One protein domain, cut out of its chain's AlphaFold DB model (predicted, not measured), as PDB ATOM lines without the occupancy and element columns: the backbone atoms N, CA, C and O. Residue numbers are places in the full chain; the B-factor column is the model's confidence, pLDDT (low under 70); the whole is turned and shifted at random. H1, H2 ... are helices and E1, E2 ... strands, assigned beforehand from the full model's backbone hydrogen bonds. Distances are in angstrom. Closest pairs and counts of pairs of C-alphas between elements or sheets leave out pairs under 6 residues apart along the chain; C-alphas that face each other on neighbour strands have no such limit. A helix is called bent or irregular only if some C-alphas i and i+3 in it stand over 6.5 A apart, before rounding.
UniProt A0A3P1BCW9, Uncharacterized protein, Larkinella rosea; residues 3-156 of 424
ATOM      1  N   ILE A   3     191.468 231.874 263.218       84.88
ATOM      2  CA  ILE A   3     191.184 230.495 262.822       84.88
ATOM      3  C   ILE A   3     190.934 230.467 261.314       84.88
ATOM      4  O   ILE A   3     189.951 231.022 260.830       84.88
ATOM      5  N   LYS A   4     191.818 229.824 260.554       88.12
ATOM      6  CA  LYS A   4     191.693 229.733 259.092       88.12
ATOM      7  C   LYS A   4     190.802 228.557 258.710       88.12
ATOM      8  O   LYS A   4     190.994 227.446 259.203       88.12
ATOM      9  N   CYS A   5     189.850 228.776 257.812       89.06
ATOM     10  CA  CYS A   5     188.893 227.764 257.391       89.06
ATOM     11  C   CYS A   5     188.912 227.625 255.863       89.06
ATOM     12  O   CYS A   5     188.629 228.577 255.143       89.06
ATOM     13  N   SER A   6     189.248 226.448 255.346       89.56
ATOM     14  CA  SER A   6     189.308 226.224 253.896       89.56
ATOM     15  C   SER A   6     188.136 225.366 253.443       89.56
ATOM     16  O   SER A   6     187.805 224.369 254.086       89.56
ATOM     17  N   VAL A   7     187.499 225.762 252.341       90.81
ATOM     18  CA  VAL A   7     186.303 225.121 251.792       90.81
ATOM     19  C   VAL A   7     186.624 224.577 250.405       90.81
ATOM     20  O   VAL A   7     186.982 225.314 249.485       90.81
ATOM     21  N   PHE A   8     186.463 223.269 250.261       91.12
ATOM     22  CA  PHE A   8     186.773 222.510 249.061       91.12
ATOM     23  C   PHE A   8     185.470 221.998 248.451       91.12
ATOM     24  O   PHE A   8     184.791 221.131 249.013       91.12
ATOM     25  N   LEU A   9     185.095 222.585 247.314       90.31
ATOM     26  CA  LEU A   9     183.821 222.348 246.641       90.31
ATOM     27  C   LEU A   9     184.047 221.757 245.243       90.31
ATOM     28  O   LEU A   9     185.068 222.009 244.605       90.31
ATOM     29  N   PRO A  10     183.076 221.002 244.706       86.12
ATOM     30  CA  PRO A  10     183.028 220.723 243.281       86.12
ATOM     31  C   PRO A  10     182.970 222.029 242.478       86.12
ATOM     32  O   PRO A  10     182.101 222.853 242.740       86.12
ATOM     33  N   PHE A  11     183.806 222.155 241.443       80.62
ATOM     34  CA  PHE A  11     183.771 223.258 240.474       80.62
ATOM     35  C   PHE A  11     182.427 223.344 239.743       80.62
ATOM     36  O   PHE A  11     182.224 222.708 238.704       80.62
ATOM     37  N   SER A  12     181.471 224.053 240.334       81.94
ATOM     38  CA  SER A  12     180.156 224.314 239.762       81.94
ATOM     39  C   SER A  12     179.408 225.345 240.605       81.94
ATOM     40  O   SER A  12     179.244 225.156 241.810       81.94
ATOM     41  N   ASP A  13     178.843 226.359 239.947       82.38
ATOM     42  CA  ASP A  13     178.098 227.456 240.591       82.38
ATOM     43  C   ASP A  13     176.924 226.984 241.456       82.38
ATOM     44  O   ASP A  13     176.510 227.647 242.405       82.38
ATOM     45  N   ARG A  14     176.408 225.783 241.183       82.25
ATOM     46  CA  ARG A  14     175.362 225.149 241.992       82.25
ATOM     47  C   ARG A  14     175.760 224.924 243.453       82.25
ATOM     48  O   ARG A  14     174.878 224.609 244.238       82.25
ATOM     49  N   PHE A  15     177.049 224.972 243.795       83.94
ATOM     50  CA  PHE A  15     177.554 224.798 245.161       83.94
ATOM     51  C   PHE A  15     177.957 226.119 245.815       83.94
ATOM     52  O   PHE A  15     178.296 226.121 246.995       83.94
ATOM     53  N   THR A  16     177.861 227.249 245.107       85.88
ATOM     54  CA  THR A  16     178.192 228.575 245.653       85.88
ATOM     55  C   THR A  16     177.391 228.889 246.915       85.88
ATOM     56  O   THR A  16     177.942 229.436 247.864       85.88
ATOM     57  N   PHE A  17     176.144 228.411 247.009       87.31
ATOM     58  CA  PHE A  17     175.321 228.591 248.207       87.31
ATOM     59  C   PHE A  17     175.964 228.025 249.486       87.31
ATOM     60  O   PHE A  17     175.657 228.500 250.576       87.31
ATOM     61  N   VAL A  18     176.818 226.994 249.380       86.62
ATOM     62  CA  VAL A  18     177.532 226.425 250.530       86.62
ATOM     63  C   VAL A  18     178.483 227.468 251.099       86.62
ATOM     64  O   VAL A  18     178.524 227.693 252.307       86.62
ATOM     65  N   PHE A  19     179.212 228.137 250.210       87.31
ATOM     66  CA  PHE A  19     180.109 229.222 250.565       87.31
ATOM     67  C   PHE A  19     179.339 230.449 251.076       87.31
ATOM     68  O   PHE A  19     179.725 231.043 252.083       87.31
ATOM     69  N   ASP A  20     178.200 230.781 250.463       89.81
ATOM     70  CA  ASP A  20     177.339 231.878 250.923       89.81
ATOM     71  C   ASP A  20     176.786 231.626 252.332       89.81
ATOM     72  O   ASP A  20     176.792 232.525 253.174       89.81
ATOM     73  N   ALA A  21     176.346 230.397 252.617       89.06
ATOM     74  CA  ALA A  21     175.890 229.993 253.944       89.06
ATOM     75  C   ALA A  21     177.007 230.162 254.986       89.06
ATOM     76  O   ALA A  21     176.780 230.741 256.049       89.06
ATOM     77  N   LEU A  22     178.235 229.747 254.661       87.12
ATOM     78  CA  LEU A  22     179.400 229.942 255.527       87.12
ATOM     79  C   LEU A  22     179.665 231.433 255.792       87.12
ATOM     80  O   LEU A  22     179.847 231.834 256.943       87.12
ATOM     81  N   ASN A  23     179.597 232.279 254.762       88.69
ATOM     82  CA  ASN A  23     179.760 233.727 254.912       88.69
ATOM     83  C   ASN A  23     178.664 234.380 255.768       88.69
ATOM     84  O   ASN A  23     178.954 235.342 256.480       88.69
ATOM     85  N   LYS A  24     177.433 233.854 255.774       90.19
ATOM     86  CA  LYS A  24     176.369 234.324 256.682       90.19
ATOM     87  C   LYS A  24     176.580 233.889 258.128       90.19
ATOM     88  O   LYS A  24     176.321 234.668 259.041       90.19
ATOM     89  N   VAL A  25     177.076 232.670 258.342       87.69
ATOM     90  CA  VAL A  25     177.426 232.164 259.680       87.69
ATOM     91  C   VAL A  25     178.635 232.918 260.249       87.69
ATOM     92  O   VAL A  25     178.783 233.044 261.468       87.69
ATOM     93  N   LYS A  26     179.473 233.493 259.372       86.25
ATOM     94  CA  LYS A  26     180.689 234.213 259.746       86.25
ATOM     95  C   LYS A  26     180.524 235.253 260.869       86.25
ATOM     96  O   LYS A  26     181.154 235.124 261.922       86.25
ATOM     97  N   PRO A  27     179.690 236.289 260.694       85.81
ATOM     98  CA  PRO A  27     179.494 237.305 261.724       85.81
ATOM     99  C   PRO A  27     178.896 236.751 263.026       85.81
ATOM    100  O   PRO A  27     179.190 237.284 264.095       85.81
ATOM    101  N   ILE A  28     178.094 235.683 262.960       86.56
ATOM    102  CA  ILE A  28     177.414 235.097 264.125       86.56
ATOM    103  C   ILE A  28     178.431 234.430 265.051       86.56
ATOM    104  O   ILE A  28     178.527 234.772 266.230       86.56
ATOM    105  N   VAL A  29     179.259 233.535 264.506       82.56
ATOM    106  CA  VAL A  29     180.286 232.851 265.304       82.56
ATOM    107  C   VAL A  29     181.353 233.843 265.774       82.56
ATOM    108  O   VAL A  29     181.831 233.713 266.899       82.56
ATOM    109  N   TYR A  30     181.690 234.872 264.982       81.56
ATOM    110  CA  TYR A  30     182.618 235.925 265.419       81.56
ATOM    111  C   TYR A  30     182.084 236.671 266.646       81.56
ATOM    112  O   TYR A  30     182.821 236.865 267.608       81.56
ATOM    113  N   LYS A  31     180.803 237.063 266.639       81.12
ATOM    114  CA  LYS A  31     180.180 237.792 267.751       81.12
ATOM    115  C   LYS A  31     180.237 237.012 269.066       81.12
ATOM    116  O   LYS A  31     180.431 237.614 270.115       81.12
ATOM    117  N   GLU A  32     180.065 235.697 269.010       78.00
ATOM    118  CA  GLU A  32     180.035 234.857 270.211       78.00
ATOM    119  C   GLU A  32     181.413 234.401 270.678       78.00
ATOM    120  O   GLU A  32     181.653 234.286 271.875       78.00
ATOM    121  N   THR A  33     182.320 234.127 269.743       74.25
ATOM    122  CA  THR A  33     183.637 233.569 270.071       74.25
ATOM    123  C   THR A  33     184.740 234.621 270.105       74.25
ATOM    124  O   THR A  33     185.822 234.353 270.622       74.25
ATOM    125  N   THR A  34     184.504 235.825 269.571       75.06
ATOM    126  CA  THR A  34     185.510 236.888 269.361       75.06
ATOM    127  C   THR A  34     186.731 236.445 268.540       75.06
ATOM    128  O   THR A  34     187.802 237.050 268.597       75.06
ATOM    129  N   ILE A  35     186.576 235.388 267.739       73.25
ATOM    130  CA  ILE A  35     187.637 234.807 266.916       73.25
ATOM    131  C   ILE A  35     187.389 235.130 265.466       73.25
ATOM    132  O   ILE A  35     186.328 234.833 264.921       73.25
ATOM    133  N   TYR A  36     188.406 235.694 264.828       70.50
ATOM    134  CA  TYR A  36     188.370 235.961 263.403       70.50
ATOM    135  C   TYR A  36     188.557 234.660 262.630       70.50
ATOM    136  O   TYR A  36     189.478 233.897 262.924       70.50
ATOM    137  N   PHE A  37     187.708 234.422 261.635       72.38
ATOM    138  CA  PHE A  37     187.894 233.313 260.713       72.38
ATOM    139  C   PHE A  37     187.657 233.720 259.273       72.38
ATOM    140  O   PHE A  37     186.848 234.592 258.941       72.38
ATOM    141  N   THR A  38     188.428 233.096 258.407       72.62
ATOM    142  CA  THR A  38     188.494 233.367 256.979       72.62
ATOM    143  C   THR A  38     188.087 232.098 256.255       72.62
ATOM    144  O   THR A  38     188.583 231.028 256.588       72.62
ATOM    145  N   PHE A  39     187.129 232.217 255.332       74.31
ATOM    146  CA  PHE A  39     186.752 231.132 254.436       74.31
ATOM    147  C   PHE A  39     187.471 231.331 253.112       74.31
ATOM    148  O   PHE A  39     187.361 232.401 252.515       74.31
ATOM    149  N   PHE A  40     188.175 230.302 252.660       73.38
ATOM    150  CA  PHE A  40     188.812 230.285 251.349       73.38
ATOM    151  C   PHE A  40     188.093 229.280 250.456       73.38
ATOM    152  O   PHE A  40     187.956 228.117 250.841       73.38
ATOM    153  N   ARG A  41     187.627 229.725 249.284       75.69
ATOM    154  CA  ARG A  41     187.132 228.833 248.232       75.69
ATOM    155  C   ARG A  41     188.338 228.392 247.413       75.69
ATOM    156  O   ARG A  41     189.046 229.227 246.857       75.69
ATOM    157  N   ALA A  42     188.622 227.093 247.402       67.44
ATOM    158  CA  ALA A  42     189.839 226.597 246.765       67.44
ATOM    159  C   ALA A  42     189.879 226.900 245.258       67.44
ATOM    160  O   ALA A  42     190.956 227.168 244.742       67.44
ATOM    161  N   ASP A  43     188.725 226.890 244.585       68.81
ATOM    162  CA  ASP A  43     188.525 227.170 243.156       68.81
ATOM    163  C   ASP A  43     188.771 228.630 242.745       68.81
ATOM    164  O   ASP A  43     189.204 228.855 241.616       68.81
ATOM    165  N   ASP A  44     188.592 229.602 243.646       69.88
ATOM    166  CA  ASP A  44     188.905 231.020 243.382       69.88
ATOM    167  C   ASP A  44     190.412 231.252 243.155       69.88
ATOM    168  O   ASP A  44     190.815 232.211 242.501       69.88
ATOM    169  N   GLU A  45     191.253 230.344 243.658       61.75
ATOM    170  CA  GLU A  45     192.716 230.402 243.571       61.75
ATOM    171  C   GLU A  45     193.306 229.567 242.419       61.75
ATOM    172  O   GLU A  45     194.534 229.555 242.226       61.75
ATOM    173  N   TYR A  46     192.463 228.870 241.639       61.19
ATOM    174  CA  TYR A  46     192.909 228.071 240.493       61.19
ATOM    175  C   TYR A  46     193.330 228.979 239.337       61.19
ATOM    176  O   TYR A  46     192.582 229.283 238.411       61.19
ATOM    177  N   VAL A  47     194.599 229.365 239.374       54.28
ATOM    178  CA  VAL A  47     195.339 229.828 238.202       54.28
ATOM    179  C   VAL A  47     195.636 228.603 237.331       54.28
ATOM    180  O   VAL A  47     195.963 227.539 237.854       54.28
ATOM    181  N   THR A  48     195.512 228.751 236.013       52.84
ATOM    182  CA  THR A  48     195.599 227.750 234.927       52.84
ATOM    183  C   THR A  48     196.913 226.949 234.802       52.84
ATOM    184  O   THR A  48     197.243 226.488 233.715       52.84
ATOM    185  N   ASP A  49     197.661 226.726 235.881       52.47
ATOM    186  CA  ASP A  49     199.005 226.150 235.848       52.47
ATOM    187  C   ASP A  49     199.214 224.977 236.811       52.47
ATOM    188  O   ASP A  49     198.551 224.825 237.838       52.47
ATOM    189  N   SER A  50     200.252 224.190 236.512       55.44
ATOM    190  CA  SER A  50     200.833 223.120 237.349       55.44
ATOM    191  C   SER A  50     201.099 223.497 238.825       55.44
ATOM    192  O   SER A  50     201.280 222.614 239.663       55.44
ATOM    193  N   LEU A  51     201.064 224.791 239.160       58.69
ATOM    194  CA  LEU A  51     201.178 225.354 240.509       58.69
ATOM    195  C   LEU A  51     199.901 225.211 241.364       58.69
ATOM    196  O   LEU A  51     199.972 225.385 242.581       58.69
ATOM    197  N   ALA A  52     198.751 224.871 240.771       73.44
ATOM    198  CA  ALA A  52     197.476 224.767 241.487       73.44
ATOM    199  C   ALA A  52     197.509 223.716 242.613       73.44
ATOM    200  O   ALA A  52     197.038 223.970 243.718       73.44
ATOM    201  N   ILE A  53     198.140 222.558 242.380       80.94
ATOM    202  CA  ILE A  53     198.217 221.477 243.378       80.94
ATOM    203  C   ILE A  53     199.016 221.901 244.617       80.94
ATOM    204  O   ILE A  53     198.637 221.565 245.738       80.94
ATOM    205  N   ASP A  54     200.125 222.619 244.442       82.31
ATOM    206  CA  ASP A  54     200.952 223.034 245.577       82.31
ATOM    207  C   ASP A  54     200.281 224.140 246.395       82.31
ATOM    208  O   ASP A  54     200.315 224.064 247.624       82.31
ATOM    209  N   LYS A  55     199.567 225.066 245.740       82.06
ATOM    210  CA  LYS A  55     198.695 226.035 246.420       82.06
ATOM    211  C   LYS A  55     197.598 225.352 247.235       82.06
ATOM    212  O   LYS A  55     197.375 225.707 248.383       82.06
ATOM    213  N   ILE A  56     196.932 224.338 246.683       85.06
ATOM    214  CA  ILE A  56     195.898 223.584 247.410       85.06
ATOM    215  C   ILE A  56     196.493 222.899 248.643       85.06
ATOM    216  O   ILE A  56     195.921 222.970 249.729       85.06
ATOM    217  N   LYS A  57     197.671 222.273 248.512       88.25
ATOM    218  CA  LYS A  57     198.370 221.694 249.671       88.25
ATOM    219  C   LYS A  57     198.701 222.758 250.711       88.25
ATOM    220  O   LYS A  57     198.617 222.468 251.899       88.25
ATOM    221  N   GLU A  58     199.115 223.949 250.288       86.81
ATOM    222  CA  GLU A  58     199.376 225.084 251.174       86.81
ATOM    223  C   GLU A  58     198.096 225.526 251.893       86.81
ATOM    224  O   GLU A  58     198.080 225.530 253.119       86.81
ATOM    225  N   LEU A  59     196.986 225.726 251.176       85.88
ATOM    226  CA  LEU A  59     195.677 226.049 251.757       85.88
ATOM    227  C   LEU A  59     195.213 225.010 252.789       85.88
ATOM    228  O   LEU A  59     194.686 225.381 253.839       85.88
ATOM    229  N   ILE A  60     195.422 223.716 252.519       89.06
ATOM    230  CA  ILE A  60     195.100 222.631 253.461       89.06
ATOM    231  C   ILE A  60     196.044 222.655 254.674       89.06
ATOM    232  O   ILE A  60     195.625 222.409 255.803       89.06
ATOM    233  N   ARG A  61     197.336 222.943 254.476       85.50
ATOM    234  CA  ARG A  61     198.311 223.027 255.575       85.50
ATOM    235  C   ARG A  61     198.071 224.233 256.470       85.50
ATOM    236  O   ARG A  61     198.256 224.112 257.679       85.50
ATOM    237  N   GLU A  62     197.671 225.358 255.899       85.50
ATOM    238  CA  GLU A  62     197.469 226.600 256.635       85.50
ATOM    239  C   GLU A  62     196.125 226.674 257.353       85.50
ATOM    240  O   GLU A  62     196.009 227.417 258.329       85.50
ATOM    241  N   CYS A  63     195.112 225.932 256.903       88.94
ATOM    242  CA  CYS A  63     193.819 225.950 257.567       88.94
ATOM    243  C   CYS A  63     193.839 225.190 258.892       88.94
ATOM    244  O   CYS A  63     194.543 224.193 259.071       88.94
ATOM    245  N   ASP A  64     193.002 225.643 259.808       90.25
ATOM    246  CA  ASP A  64     192.708 224.969 261.063       90.25
ATOM    247  C   ASP A  64     191.549 223.995 260.901       90.25
ATOM    248  O   ASP A  64     191.590 222.901 261.451       90.25
ATOM    249  N   ILE A  65     190.552 224.383 260.102       91.56
ATOM    250  CA  ILE A  65     189.388 223.567 259.758       91.56
ATOM    251  C   ILE A  65     189.315 223.449 258.236       91.56
ATOM    252  O   ILE A  65     189.429 224.451 257.526       91.56
ATOM    253  N   ALA A  66     189.093 222.236 257.737       91.94
ATOM    254  CA  ALA A  66     188.880 221.971 256.320       91.94
ATOM    255  C   ALA A  66     187.480 221.382 256.083       91.94
ATOM    256  O   ALA A  66     187.105 220.374 256.685       91.94
ATOM    257  N   LEU A  67     186.697 222.015 255.208       93.25
ATOM    258  CA  LEU A  67     185.355 221.576 254.824       93.25
ATOM    259  C   LEU A  67     185.401 220.994 253.413       93.25
ATOM    260  O   LEU A  67     185.814 221.685 252.487       93.25
ATOM    261  N   PHE A  68     184.930 219.761 253.235       92.88
ATOM    262  CA  PHE A  68     184.923 219.081 251.933       92.88
ATOM    263  C   PHE A  68     183.505 218.716 251.516       92.88
ATOM    264  O   PHE A  68     182.851 217.924 252.196       92.88
ATOM    265  N   ASP A  69     183.033 219.234 250.382       91.81
ATOM    266  CA  ASP A  69     181.742 218.837 249.818       91.81
ATOM    267  C   ASP A  69     181.876 217.608 248.912       91.81
ATOM    268  O   ASP A  69     182.371 217.659 247.783       91.81
ATOM    269  N   LEU A  70     181.383 216.475 249.415       89.75
ATOM    270  CA  LEU A  70     181.428 215.183 248.728       89.75
ATOM    271  C   LEU A  70     180.106 214.821 248.042       89.75
ATOM    272  O   LEU A  70     179.914 213.673 247.632       89.75
ATOM    273  N   THR A  71     179.193 215.777 247.867       86.88
ATOM    274  CA  THR A  71     177.858 215.541 247.297       86.88
ATOM    275  C   THR A  71     177.927 214.903 245.910       86.88
ATOM    276  O   THR A  71     177.176 213.972 245.623       86.88
ATOM    277  N   THR A  72     178.862 215.350 245.063       84.94
ATOM    278  CA  THR A  72     179.093 214.799 243.708       84.94
ATOM    279  C   THR A  72     180.309 213.884 243.600       84.94
ATOM    280  O   THR A  72     180.566 213.374 242.511       84.94
ATOM    281  N   PHE A  73     181.044 213.659 244.695       82.94
ATOM    282  CA  PHE A  73     182.230 212.793 244.728       82.94
ATOM    283  C   PHE A  73     183.262 213.123 243.640       82.94
ATOM    284  O   PHE A  73     183.730 212.261 242.894       82.94
ATOM    285  N   ARG A  74     183.591 214.413 243.502       86.00
ATOM    286  CA  ARG A  74     184.621 214.842 242.552       86.00
ATOM    287  C   ARG A  74     185.982 214.266 242.964       86.00
ATOM    288  O   ARG A  74     186.351 214.428 244.128       86.00
ATOM    289  N   PRO A  75     186.752 213.668 242.033       85.81
ATOM    290  CA  PRO A  75     188.071 213.113 242.337       85.81
ATOM    291  C   PRO A  75     189.020 214.113 243.002       85.81
ATOM    292  O   PRO A  75     189.700 213.745 243.954       85.81
ATOM    293  N   ASN A  76     189.005 215.376 242.561       86.69
ATOM    294  CA  ASN A  76     189.846 216.429 243.137       86.69
ATOM    295  C   ASN A  76     189.534 216.630 244.625       86.69
ATOM    296  O   ASN A  76     190.423 216.469 245.450       86.69
ATOM    297  N   VAL A  77     188.261 216.829 244.980       89.38
ATOM    298  CA  VAL A  77     187.839 217.008 246.382       89.38
ATOM    299  C   VAL A  77     188.137 215.767 247.232       89.38
ATOM    300  O   VAL A  77     188.500 215.879 248.400       89.38
ATOM    301  N   CYS A  78     188.052 214.566 246.650       89.31
ATOM    302  CA  CYS A  78     188.430 213.331 247.344       89.31
ATOM    303  C   CYS A  78     189.942 213.250 247.611       89.31
ATOM    304  O   CYS A  78     190.351 212.794 248.679       89.31
ATOM    305  N   TRP A  79     190.774 213.685 246.661       90.44
ATOM    306  CA  TRP A  79     192.223 213.766 246.843       90.44
ATOM    307  C   TRP A  79     192.596 214.802 247.910       90.44
ATOM    308  O   TRP A  79     193.410 214.509 248.784       90.44
ATOM    309  N   GLU A  80     191.958 215.975 247.885       92.31
ATOM    310  CA  GLU A  80     192.158 217.047 248.868       92.31
ATOM    311  C   GLU A  80     191.794 216.573 250.284       92.31
ATOM    312  O   GLU A  80     192.576 216.754 251.218       92.31
ATOM    313  N   LEU A  81     190.660 215.872 250.427       92.44
ATOM    314  CA  LEU A  81     190.252 215.227 251.676       92.44
ATOM    315  C   LEU A  81     191.298 214.216 252.159       92.44
ATOM    316  O   LEU A  81     191.699 214.258 253.320       92.44
ATOM    317  N   GLY A  82     191.760 213.322 251.281       91.12
ATOM    318  CA  GLY A  82     192.771 212.323 251.634       91.12
ATOM    319  C   GLY A  82     194.095 212.954 252.077       91.12
ATOM    320  O   GLY A  82     194.715 212.493 253.035       91.12
ATOM    321  N   PHE A  83     194.512 214.045 251.429       91.12
ATOM    322  CA  PHE A  83     195.691 214.804 251.840       91.12
ATOM    323  C   PHE A  83     195.497 215.446 253.220       91.12
ATOM    324  O   PHE A  83     196.383 215.323 254.066       91.12
ATOM    325  N   ALA A  84     194.345 216.079 253.468       91.44
ATOM    326  CA  ALA A  84     194.011 216.682 254.759       91.44
ATOM    327  C   ALA A  84     193.958 215.649 255.895       91.44
ATOM    328  O   ALA A  84     194.461 215.915 256.989       91.44
ATOM    329  N   GLU A  85     193.404 214.461 255.634       88.81
ATOM    330  CA  GLU A  85     193.409 213.351 256.591       88.81
ATOM    331  C   GLU A  85     194.831 212.884 256.902       88.81
ATOM    332  O   GLU A  85     195.170 212.693 258.068       88.81
ATOM    333  N   GLY A  86     195.676 212.743 255.875       87.06
ATOM    334  CA  GLY A  86     197.065 212.304 256.028       87.06
ATOM    335  C   GLY A  86     197.944 213.264 256.839       87.06
ATOM    336  O   GLY A  86     199.006 212.857 257.307       87.06
ATOM    337  N   ILE A  87     197.516 214.517 257.016       86.50
ATOM    338  CA  ILE A  87     198.175 215.507 257.880       86.50
ATOM    339  C   ILE A  87     197.333 215.885 259.112       86.50
ATOM    340  O   ILE A  87     197.582 216.922 259.726       86.50
ATOM    341  N   GLU A  88     196.344 215.056 259.460       88.12
ATOM    342  CA  GLU A  88     195.553 215.131 260.697       88.12
ATOM    343  C   GLU A  88     194.840 216.477 260.930       88.12
ATOM    344  O   GLU A  88     194.813 217.011 262.045       88.12
ATOM    345  N   LYS A  89     194.247 217.044 259.874       88.31
ATOM    346  CA  LYS A  89     193.429 218.261 259.987       88.31
ATOM    347  C   LYS A  89     192.077 217.991 260.646       88.31
ATOM    348  O   LYS A  89     191.530 216.893 260.544       88.31
ATOM    349  N   ASP A  90     191.513 219.023 261.276       90.69
ATOM    350  CA  ASP A  90     190.121 219.009 261.723       90.69
ATOM    351  C   ASP A  90     189.208 219.156 260.494       90.69
ATOM    352  O   ASP A  90     189.208 220.179 259.806       90.69
ATOM    353  N   ILE A  91     188.473 218.089 260.177       92.38
ATOM    354  CA  ILE A  91     187.762 217.927 258.904       92.38
ATOM    355  C   ILE A  91     186.255 217.859 259.131       92.38
ATOM    356  O   ILE A  91     185.782 217.029 259.910       92.38
ATOM    357  N   PHE A  92     185.495 218.644 258.363       92.38
ATOM    358  CA  PHE A  92     184.052 218.465 258.211       92.38
ATOM    359  C   PHE A  92     183.702 218.036 256.795       92.38
ATOM    360  O   PHE A  92     184.170 218.605 255.810       92.38
ATOM    361  N   ILE A  93     182.820 217.048 256.693       92.25
ATOM    362  CA  ILE A  93     182.348 216.546 255.406       92.25
ATOM    363  C   ILE A  93     180.942 217.080 255.153       92.25
ATOM    364  O   ILE A  93     180.029 216.828 255.940       92.25
ATOM    365  N   LEU A  94     180.767 217.795 254.045       91.81
ATOM    366  CA  LEU A  94     179.492 218.337 253.590       91.81
ATOM    367  C   LEU A  94     178.861 217.397 252.566       91.81
ATOM    368  O   LEU A  94     179.554 216.810 251.728       91.81
ATOM    369  N   TYR A  95     177.543 217.221 252.655       86.69
ATOM    370  CA  TYR A  95     176.874 216.174 251.892       86.69
ATOM    371  C   TYR A  95     175.358 216.383 251.721       86.69
ATOM    372  O   TYR A  95     174.626 216.483 252.708       86.69
ATOM    373  N   ASP A  96     174.848 216.324 250.484       86.69
ATOM    374  CA  ASP A  96     173.402 216.211 250.212       86.69
ATOM    375  C   ASP A  96     172.940 214.746 250.097       86.69
ATOM    376  O   ASP A  96     173.159 214.051 249.095       86.69
ATOM    377  N   LYS A  97     172.206 214.289 251.121       74.06
ATOM    378  CA  LYS A  97     171.601 212.944 251.188       74.06
ATOM    379  C   LYS A  97     170.647 212.639 250.039       74.06
ATOM    380  O   LYS A  97     170.535 211.477 249.645       74.06
ATOM    381  N   ASN A  98     169.931 213.631 249.529       76.25
ATOM    382  CA  ASN A  98     168.921 213.438 248.494       76.25
ATOM    383  C   ASN A  98     169.545 213.431 247.103       76.25
ATOM    384  O   ASN A  98     169.130 212.639 246.256       76.25
ATOM    385  N   TYR A  99     170.592 214.230 246.891       74.75
ATOM    386  CA  TYR A  99     171.325 214.230 245.629       74.75
ATOM    387  C   TYR A  99     171.902 212.842 245.306       74.75
ATOM    388  O   TYR A  99     171.713 212.333 244.201       74.75
ATOM    389  N   GLN A 100     172.510 212.162 246.284       63.59
ATOM    390  CA  GLN A 100     173.062 210.821 246.056       63.59
ATOM    391  C   GLN A 100     172.006 209.728 245.885       63.59
ATOM    392  O   GLN A 100     172.217 208.795 245.111       63.59
ATOM    393  N   LYS A 101     170.851 209.839 246.554       63.38
ATOM    394  CA  LYS A 101     169.726 208.911 246.336       63.38
ATOM    395  C   LYS A 101     169.234 208.954 244.887       63.38
ATOM    396  O   LYS A 101     168.858 207.915 244.347       63.38
ATOM    397  N   ASN A 102     169.278 210.132 244.265       57.31
ATOM    398  CA  ASN A 102     168.835 210.338 242.889       57.31
ATOM    399  C   ASN A 102     169.841 209.816 241.855       57.31
ATOM    400  O   ASN A 102     169.448 209.442 240.749       57.31
ATOM    401  N   ILE A 103     171.123 209.697 242.206       58.72
ATOM    402  CA  ILE A 103     172.108 209.081 241.320       58.72
ATOM    403  C   ILE A 103     172.134 207.573 241.587       58.72
ATOM    404  O   ILE A 103     172.903 207.071 242.399       58.72
ATOM    405  N   ARG A 104     171.319 206.804 240.852       48.53
ATOM    406  CA  ARG A 104     171.243 205.323 240.936       48.53
ATOM    407  C   ARG A 104     172.604 204.595 240.839       48.53
ATOM    408  O   ARG A 104     172.699 203.450 241.270       48.53
ATOM    409  N   LYS A 105     173.656 205.242 240.317       52.31
ATOM    410  CA  LYS A 105     175.037 204.719 240.253       52.31
ATOM    411  C   LYS A 105     175.859 204.914 241.543       52.31
ATOM    412  O   LYS A 105     176.831 204.194 241.732       52.31
ATOM    413  N   PHE A 106     175.468 205.820 242.443       51.59
ATOM    414  CA  PHE A 106     176.234 206.158 243.654       51.59
ATOM    415  C   PHE A 106     176.183 205.083 244.742       51.59
ATOM    416  O   PHE A 106     177.162 204.862 245.448       51.59
ATOM    417  N   LYS A 107     175.061 204.361 244.851       50.00
ATOM    418  CA  LYS A 107     174.856 203.334 245.887       50.00
ATOM    419  C   LYS A 107     175.817 202.141 245.798       50.00
ATOM    420  O   LYS A 107     175.902 201.390 246.762       50.00
ATOM    421  N   LYS A 108     176.494 201.931 244.662       48.78
ATOM    422  CA  LYS A 108     177.368 200.764 244.457       48.78
ATOM    423  C   LYS A 108     178.836 200.998 244.803       48.78
ATOM    424  O   LYS A 108     179.532 200.014 245.001       48.78
ATOM    425  N   ILE A 109     179.326 202.237 244.871       50.88
ATOM    426  CA  ILE A 109     180.755 202.492 245.095       50.88
ATOM    427  C   ILE A 109     180.898 203.828 245.824       50.88
ATOM    428  O   ILE A 109     181.144 204.860 245.208       50.88
ATOM    429  N   PHE A 110     180.718 203.823 247.142       58.72
ATOM    430  CA  PHE A 110     181.343 204.841 247.977       58.72
ATOM    431  C   PHE A 110     182.645 204.208 248.498       58.72
ATOM    432  O   PHE A 110     182.596 203.440 249.456       58.72
ATOM    433  N   PRO A 111     183.793 204.418 247.829       59.12
ATOM    434  CA  PRO A 111     185.024 203.667 248.090       59.12
ATOM    435  C   PRO A 111     185.743 204.096 249.382       59.12
ATOM    436  O   PRO A 111     186.799 203.559 249.697       59.12
ATOM    437  N   LEU A 112     185.193 205.062 250.126       63.00
ATOM    438  CA  LEU A 112     185.785 205.631 251.337       63.00
ATOM    439  C   LEU A 112     184.897 205.353 252.555       63.00
ATOM    440  O   LEU A 112     183.729 205.732 252.596       63.00
ATOM    441  N   ASN A 113     185.438 204.723 253.593       67.94
ATOM    442  CA  ASN A 113     184.689 204.543 254.831       67.94
ATOM    443  C   ASN A 113     184.623 205.867 255.616       67.94
ATOM    444  O   ASN A 113     185.514 206.174 256.398       67.94
ATOM    445  N   LEU A 114     183.542 206.632 255.445       68.88
ATOM    446  CA  LEU A 114     183.303 207.877 256.192       68.88
ATOM    447  C   LEU A 114     182.446 207.678 257.445       68.88
ATOM    448  O   LEU A 114     181.945 208.648 258.015       68.88
ATOM    449  N   SER A 115     182.215 206.429 257.862       66.94
ATOM    450  CA  SER A 115     181.268 206.129 258.942       66.94
ATOM    451  C   SER A 115     181.656 206.792 260.273       66.94
ATOM    452  O   SER A 115     180.765 207.274 260.969       66.94
ATOM    453  N   GLY A 116     182.957 206.935 260.549       71.06
ATOM    454  CA  GLY A 116     183.503 207.601 261.739       71.06
ATOM    455  C   GLY A 116     183.821 209.093 261.592       71.06
ATOM    456  O   GLY A 116     184.407 209.669 262.503       71.06
ATOM    457  N   ARG A 117     183.485 209.730 260.463       76.56
ATOM    458  CA  ARG A 117     183.763 211.157 260.241       76.56
ATOM    459  C   ARG A 117     182.534 212.016 260.497       76.56
ATOM    460  O   ARG A 117     181.400 211.621 260.196       76.56
ATOM    461  N   GLU A 118     182.786 213.210 261.021       81.50
ATOM    462  CA  GLU A 118     181.754 214.210 261.259       81.50
ATOM    463  C   GLU A 118     181.208 214.730 259.930       81.50
ATOM    464  O   GLU A 118     181.950 215.118 259.023       81.50
ATOM    465  N   ARG A 119     179.881 214.688 259.806       87.50
ATOM    466  CA  ARG A 119     179.165 214.966 258.565       87.50
ATOM    467  C   ARG A 119     178.092 216.011 258.811       87.50
ATOM    468  O   ARG A 119     177.250 215.823 259.687       87.50
ATOM    469  N   ILE A 120     178.095 217.054 257.995       90.25
ATOM    470  CA  ILE A 120     177.056 218.079 257.958       90.25
ATOM    471  C   ILE A 120     176.217 217.808 256.716       90.25
ATOM    472  O   ILE A 120     176.709 217.846 255.586       90.25
ATOM    473  N   ASN A 121     174.949 217.467 256.933       88.38
ATOM    474  CA  ASN A 121     174.048 217.179 255.828       88.38
ATOM    475  C   ASN A 121     173.318 218.453 255.428       88.38
ATOM    476  O   ASN A 121     172.875 219.197 256.294       88.38
ATOM    477  N   TYR A 122     173.107 218.652 254.135       89.50
ATOM    478  CA  TYR A 122     172.226 219.709 253.655       89.50
ATOM    479  C   TYR A 122     171.218 219.173 252.647       89.50
ATOM    480  O   TYR A 122     171.311 218.042 252.164       89.50
ATOM    481  N   LYS A 123     170.215 219.996 252.353       87.06
ATOM    482  CA  LYS A 123     169.235 219.749 251.299       87.06
ATOM    483  C   LYS A 123     169.067 221.028 250.500       87.06
ATOM    484  O   LYS A 123     168.783 222.071 251.088       87.06
ATOM    485  N   PHE A 124     169.170 220.935 249.177       81.31
ATOM    486  CA  PHE A 124     168.950 222.072 248.283       81.31
ATOM    487  C   PHE A 124     167.464 222.490 248.247       81.31
ATOM    488  O   PHE A 124     166.684 222.072 247.393       81.31
ATOM    489  N   SER A 125     167.049 223.250 249.259       84.12
ATOM    490  CA  SER A 125     165.703 223.796 249.471       84.12
ATOM    491  C   SER A 125     165.797 224.940 250.479       84.12
ATOM    492  O   SER A 125     166.688 224.906 251.320       84.12
ATOM    493  N   VAL A 126     164.879 225.910 250.458       81.75
ATOM    494  CA  VAL A 126     164.927 227.082 251.362       81.75
ATOM    495  C   VAL A 126     165.062 226.676 252.836       81.75
ATOM    496  O   VAL A 126     165.921 227.186 253.547       81.75
ATOM    497  N   GLU A 127     164.249 225.724 253.288       86.69
ATOM    498  CA  GLU A 127     164.303 225.205 254.660       86.69
ATOM    499  C   GLU A 127     165.585 224.403 254.928       86.69
ATOM    500  O   GLU A 127     166.233 224.580 255.955       86.69
ATOM    501  N   GLY A 128     166.007 223.575 253.968       86.69
ATOM    502  CA  GLY A 128     167.250 222.809 254.073       86.69
ATOM    503  C   GLY A 128     168.502 223.683 254.178       86.69
ATOM    504  O   GLY A 128     169.444 223.293 254.860       86.69
ATOM    505  N   LEU A 129     168.498 224.866 253.557       86.00
ATOM    506  CA  LEU A 129     169.579 225.843 253.672       86.00
ATOM    507  C   LEU A 129     169.611 226.508 255.050       86.00
ATOM    508  O   LEU A 129     170.686 226.634 255.621       86.00
ATOM    509  N   LYS A 130     168.452 226.858 255.621       89.19
ATOM    510  CA  LYS A 130     168.384 227.385 256.996       89.19
ATOM    511  C   LYS A 130     168.892 226.366 258.017       89.19
ATOM    512  O   LYS A 130     169.656 226.714 258.909       89.19
ATOM    513  N   ASN A 131     168.504 225.102 257.851       91.38
ATOM    514  CA  ASN A 131     168.978 224.021 258.716       91.38
ATOM    515  C   ASN A 131     170.489 223.809 258.560       91.38
ATOM    516  O   ASN A 131     171.189 223.629 259.546       91.38
ATOM    517  N   PHE A 132     171.002 223.898 257.331       91.75
ATOM    518  CA  PHE A 132     172.435 223.809 257.063       91.75
ATOM    519  C   PHE A 132     173.237 224.943 257.717       91.75
ATOM    520  O   PHE A 132     174.281 224.683 258.314       91.75
ATOM    521  N   GLU A 133     172.742 226.181 257.633       92.69
ATOM    522  CA  GLU A 133     173.336 227.344 258.304       92.69
ATOM    523  C   GLU A 133     173.413 227.108 259.826       92.69
ATOM    524  O   GLU A 133     174.487 227.254 260.412       92.69
ATOM    525  N   ALA A 134     172.322 226.642 260.447       92.44
ATOM    526  CA  ALA A 134     172.275 226.331 261.878       92.44
ATOM    527  C   ALA A 134     173.210 225.171 262.282       92.44
ATOM    528  O   ALA A 134     173.897 225.250 263.305       92.44
ATOM    529  N   ASP A 135     173.280 224.110 261.474       92.94
ATOM    530  CA  ASP A 135     174.146 222.955 261.730       92.94
ATOM    531  C   ASP A 135     175.632 223.343 261.669       92.94
ATOM    532  O   ASP A 135     176.408 222.972 262.556       92.94
ATOM    533  N   ILE A 136     176.040 224.119 260.654       91.75
ATOM    534  CA  ILE A 136     177.406 224.657 260.554       91.75
ATOM    535  C   ILE A 136     177.717 225.535 261.758       91.75
ATOM    536  O   ILE A 136     178.785 225.392 262.355       91.75
ATOM    537  N   GLU A 137     176.813 226.450 262.104       91.88
ATOM    538  CA  GLU A 137     176.992 227.366 263.225       91.88
ATOM    539  C   GLU A 137     177.243 226.593 264.522       91.88
ATOM    540  O   GLU A 137     178.269 226.794 265.180       91.88
ATOM    541  N   SER A 138     176.354 225.653 264.856       92.44
ATOM    542  CA  SER A 138     176.503 224.798 266.033       92.44
ATOM    543  C   SER A 138     177.822 224.028 265.997       92.44
ATOM    544  O   SER A 138     178.489 223.870 267.026       92.44
ATOM    545  N   LYS A 139     178.221 223.542 264.818       91.31
ATOM    546  CA  LYS A 139     179.438 222.755 264.668       91.31
ATOM    547  C   LYS A 139     180.689 223.589 264.910       91.31
ATOM    548  O   LYS A 139     181.519 223.201 265.735       91.31
ATOM    549  N   LEU A 140     180.792 224.745 264.259       89.75
ATOM    550  CA  LEU A 140     181.901 225.678 264.430       89.75
ATOM    551  C   LEU A 140     182.027 226.118 265.890       89.75
ATOM    552  O   LEU A 140     183.120 226.020 266.448       89.75
ATOM    553  N   LYS A 141     180.918 226.489 266.544       89.50
ATOM    554  CA  LYS A 141     180.909 226.855 267.973       89.50
ATOM    555  C   LYS A 141     181.458 225.748 268.873       89.50
ATOM    556  O   LYS A 141     182.167 226.037 269.829       89.50
ATOM    557  N   SER A 142     181.171 224.482 268.564       90.44
ATOM    558  CA  SER A 142     181.650 223.342 269.360       90.44
ATOM    559  C   SER A 142     183.122 222.975 269.114       90.44
ATOM    560  O   SER A 142     183.793 222.459 270.011       90.44
ATOM    561  N   THR A 143     183.631 223.215 267.903       89.69
ATOM    562  CA  THR A 143     184.972 222.780 267.484       89.69
ATOM    563  C   THR A 143     186.027 223.855 267.719       89.69
ATOM    564  O   THR A 143     187.132 223.535 268.154       89.69
ATOM    565  N   ILE A 144     185.691 225.130 267.506       88.31
ATOM    566  CA  ILE A 144     186.625 226.252 267.660       88.31
ATOM    567  C   ILE A 144     187.303 226.266 269.045       88.31
ATOM    568  O   ILE A 144     188.533 226.316 269.075       88.31
ATOM    569  N   PRO A 145     186.594 226.123 270.184       88.56
ATOM    570  CA  PRO A 145     187.239 226.088 271.498       88.56
ATOM    571  C   PRO A 145     188.268 224.960 271.646       88.56
ATOM    572  O   PRO A 145     189.312 225.151 272.266       88.56
ATOM    573  N   LYS A 146     188.016 223.793 271.036       89.50
ATOM    574  CA  LYS A 146     188.943 222.649 271.065       89.50
ATOM    575  C   LYS A 146     190.214 222.949 270.277       89.50
ATOM    576  O   LYS A 146     191.307 222.625 270.735       89.50
ATOM    577  N   ILE A 147     190.077 223.600 269.124       86.69
ATOM    578  CA  ILE A 147     191.212 224.015 268.294       86.69
ATOM    579  C   ILE A 147     192.045 225.074 269.011       86.69
ATOM    580  O   ILE A 147     193.271 224.984 269.004       86.69
ATOM    581  N   ILE A 148     191.403 226.046 269.668       84.69
ATOM    582  CA  ILE A 148     192.115 227.031 270.490       84.69
ATOM    583  C   ILE A 148     192.888 226.328 271.590       84.69
ATOM    584  O   ILE A 148     194.084 226.552 271.701       84.69
ATOM    585  N   ALA A 149     192.246 225.440 272.351       84.19
ATOM    586  CA  ALA A 149     192.907 224.712 273.425       84.19
ATOM    587  C   ALA A 149     194.091 223.882 272.901       84.19
ATOM    588  O   ALA A 149     195.162 223.894 273.504       84.19
ATOM    589  N   LYS A 150     193.947 223.210 271.749       80.75
ATOM    590  CA  LYS A 150     195.038 222.474 271.081       80.75
ATOM    591  C   LYS A 150     196.185 223.404 270.678       80.75
ATOM    592  O   LYS A 150     197.348 223.085 270.903       80.75
ATOM    593  N   LYS A 151     195.872 224.576 270.121       73.81
ATOM    594  CA  LYS A 151     196.872 225.594 269.790       73.81
ATOM    595  C   LYS A 151     197.548 226.126 271.053       73.81
ATOM    596  O   LYS A 151     198.762 226.078 271.123       73.81
ATOM    597  N   GLU A 152     196.804 226.560 272.067       66.69
ATOM    598  CA  GLU A 152     197.323 227.066 273.348       66.69
ATOM    599  C   GLU A 152     198.168 226.042 274.113       66.69
ATOM    600  O   GLU A 152     199.159 226.413 274.736       66.69
ATOM    601  N   THR A 153     197.822 224.756 274.050       56.31
ATOM    602  CA  THR A 153     198.621 223.677 274.654       56.31
ATOM    603  C   THR A 153     199.917 223.422 273.890       56.31
ATOM    604  O   THR A 153     200.944 223.246 274.537       56.31
ATOM    605  N   LEU A 154     199.928 223.544 272.556       51.84
ATOM    606  CA  LEU A 154     201.173 223.603 271.771       51.84
ATOM    607  C   LEU A 154     202.082 224.779 272.192       51.84
ATOM    608  O   LEU A 154     203.300 224.682 272.058       51.84
ATOM    609  N   TYR A 155     201.528 225.882 272.720       44.09
ATOM    610  CA  TYR A 155     202.323 227.002 273.257       44.09
ATOM    611  C   TYR A 155     202.840 226.772 274.686       44.09
ATOM    612  O   TYR A 155     203.792 227.441 275.084       44.09
ATOM    613  N   LYS A 156     202.227 225.862 275.451       42.59
ATOM    614  CA  LYS A 156     202.548 225.571 276.861       42.59
ATOM    615  C   LYS A 156     203.300 224.258 277.031       42.59
ATOM    616  O   LYS A 156     203.205 223.634 278.088       42.59
TER     617      LYS A 156
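What this domain is: This is residues 3 to 156 of the 424 residues of an uncharacterized protein of Larkinella rosea (UniProt A0A3P1BCW9). A strongly twisted sheet of five parallel strands makes the core, covered on both faces by helices: H1 and H6a over one face, H3 and H4 over the other. The long last helix H6 bends beyond the sheet, and its second arm H6b lies at one end of the longest axis, with H5 and the loop after it at the other. The 154 printed residues hold five named strands and six named helices, in the order E1 H1 E2 H2 H3 E3 H4 E4 H5 E5 H6; the class is mixed, helices and strands, and the sheet's order is E2 E1 E3 E4 E5. The whole is compact, with a radius of gyration of the C-alphas of 15.6 A and spans of 51 by 40 by 31 A.

How they stand to each other: The sheet runs from edge strand E2, residues 36 to 41, through E1, residues 3 to 8, E3, residues 65 to 69, and E4, residues 90 to 96, to edge strand E5, residues 119 to 122. N 5 and O 38 of E1 and E2 are 2.9 A apart, within hydrogen-bond range, as are N 8 and O 67 of E1 and E3 at 2.8 A, N 92 and O 66 of E4 and E3 at 2.9 A, and N 120 and O 93 of E5 and E4 at 2.8 A. H1, residues 13 to 33, is on the sheet at a height of 5.9 A, closest to E2 with C-alphas 30 and 36, 6.1 A. It is irregular, C-alphas 14 and 17 being 7.1 A apart, and has a kink of 32 degrees near residue 27. H6, residues 126 to 155, was assigned as one helix by its hydrogen bonds but is bent, C-alphas 142 and 145 being 6.6 A apart; its arms H6a, residues 126 to 142, and H6b, residues 145 to 155, stand at a shallow tilt of 32 degrees. H6a is on the same face as H1, over E4 and E5, at a height of 9.5 A, and runs along the strands at 12 degrees to E4 on the local plane. H1 and H6a touch, closest at C-alphas 21 and 133, 5.7 A, at a steep tilt of 44 degrees, the same way. On the opposite face, H3, residues 52 to 62, lies over E1 at a height of 10.6 A, and H4, residues 75 to 86, lies over E3 at 9.5 A. H3 touches H4 residues 80 to 84, closest at C-alphas 60 and 84, 6.2 A, at a tilt of 37 degrees, only just steep, the same way. H2, residues 42 to 45, only grazes the sheet and touches H3, C-alphas 42 and 56 being 6.8 A apart; H5, residues 97 to 102, only grazes the sheet too. E1, H1, E2; E3, H4, E4; and E4, H5, E5 are strand-helix-strand units, two parallel neighbour strands with a helix between, and E2, H2 H3, E3 is a split one, with E1 between its strands; each crossover is right-handed. Every O i to N i+4 pair is within range in H3, H4, H6a and H6b, with 12 of 17 in H1 and 1 of 2 in H5; H2 is too short for such a pair.

Where its parts are: E1 begins at C-alpha 3 (191.184, 230.495, 262.822). From first to last C-alpha H1 measures 30.6 A, H6a 24.9 A and E4 20.5 A. H6b ends at C-alpha 155 (202.323, 227.002, 273.257).

The domain as a whole: The C-alphas farthest apart are those of Arg 104 and Lys 156, 51.8 A. The printed part has no cut. The link from H5 to E5, 16 residues, is long. The mean pLDDT of the printed part is 80.3, and residues 42 to 51, 100 to 115 and 152 to 156 are under 70.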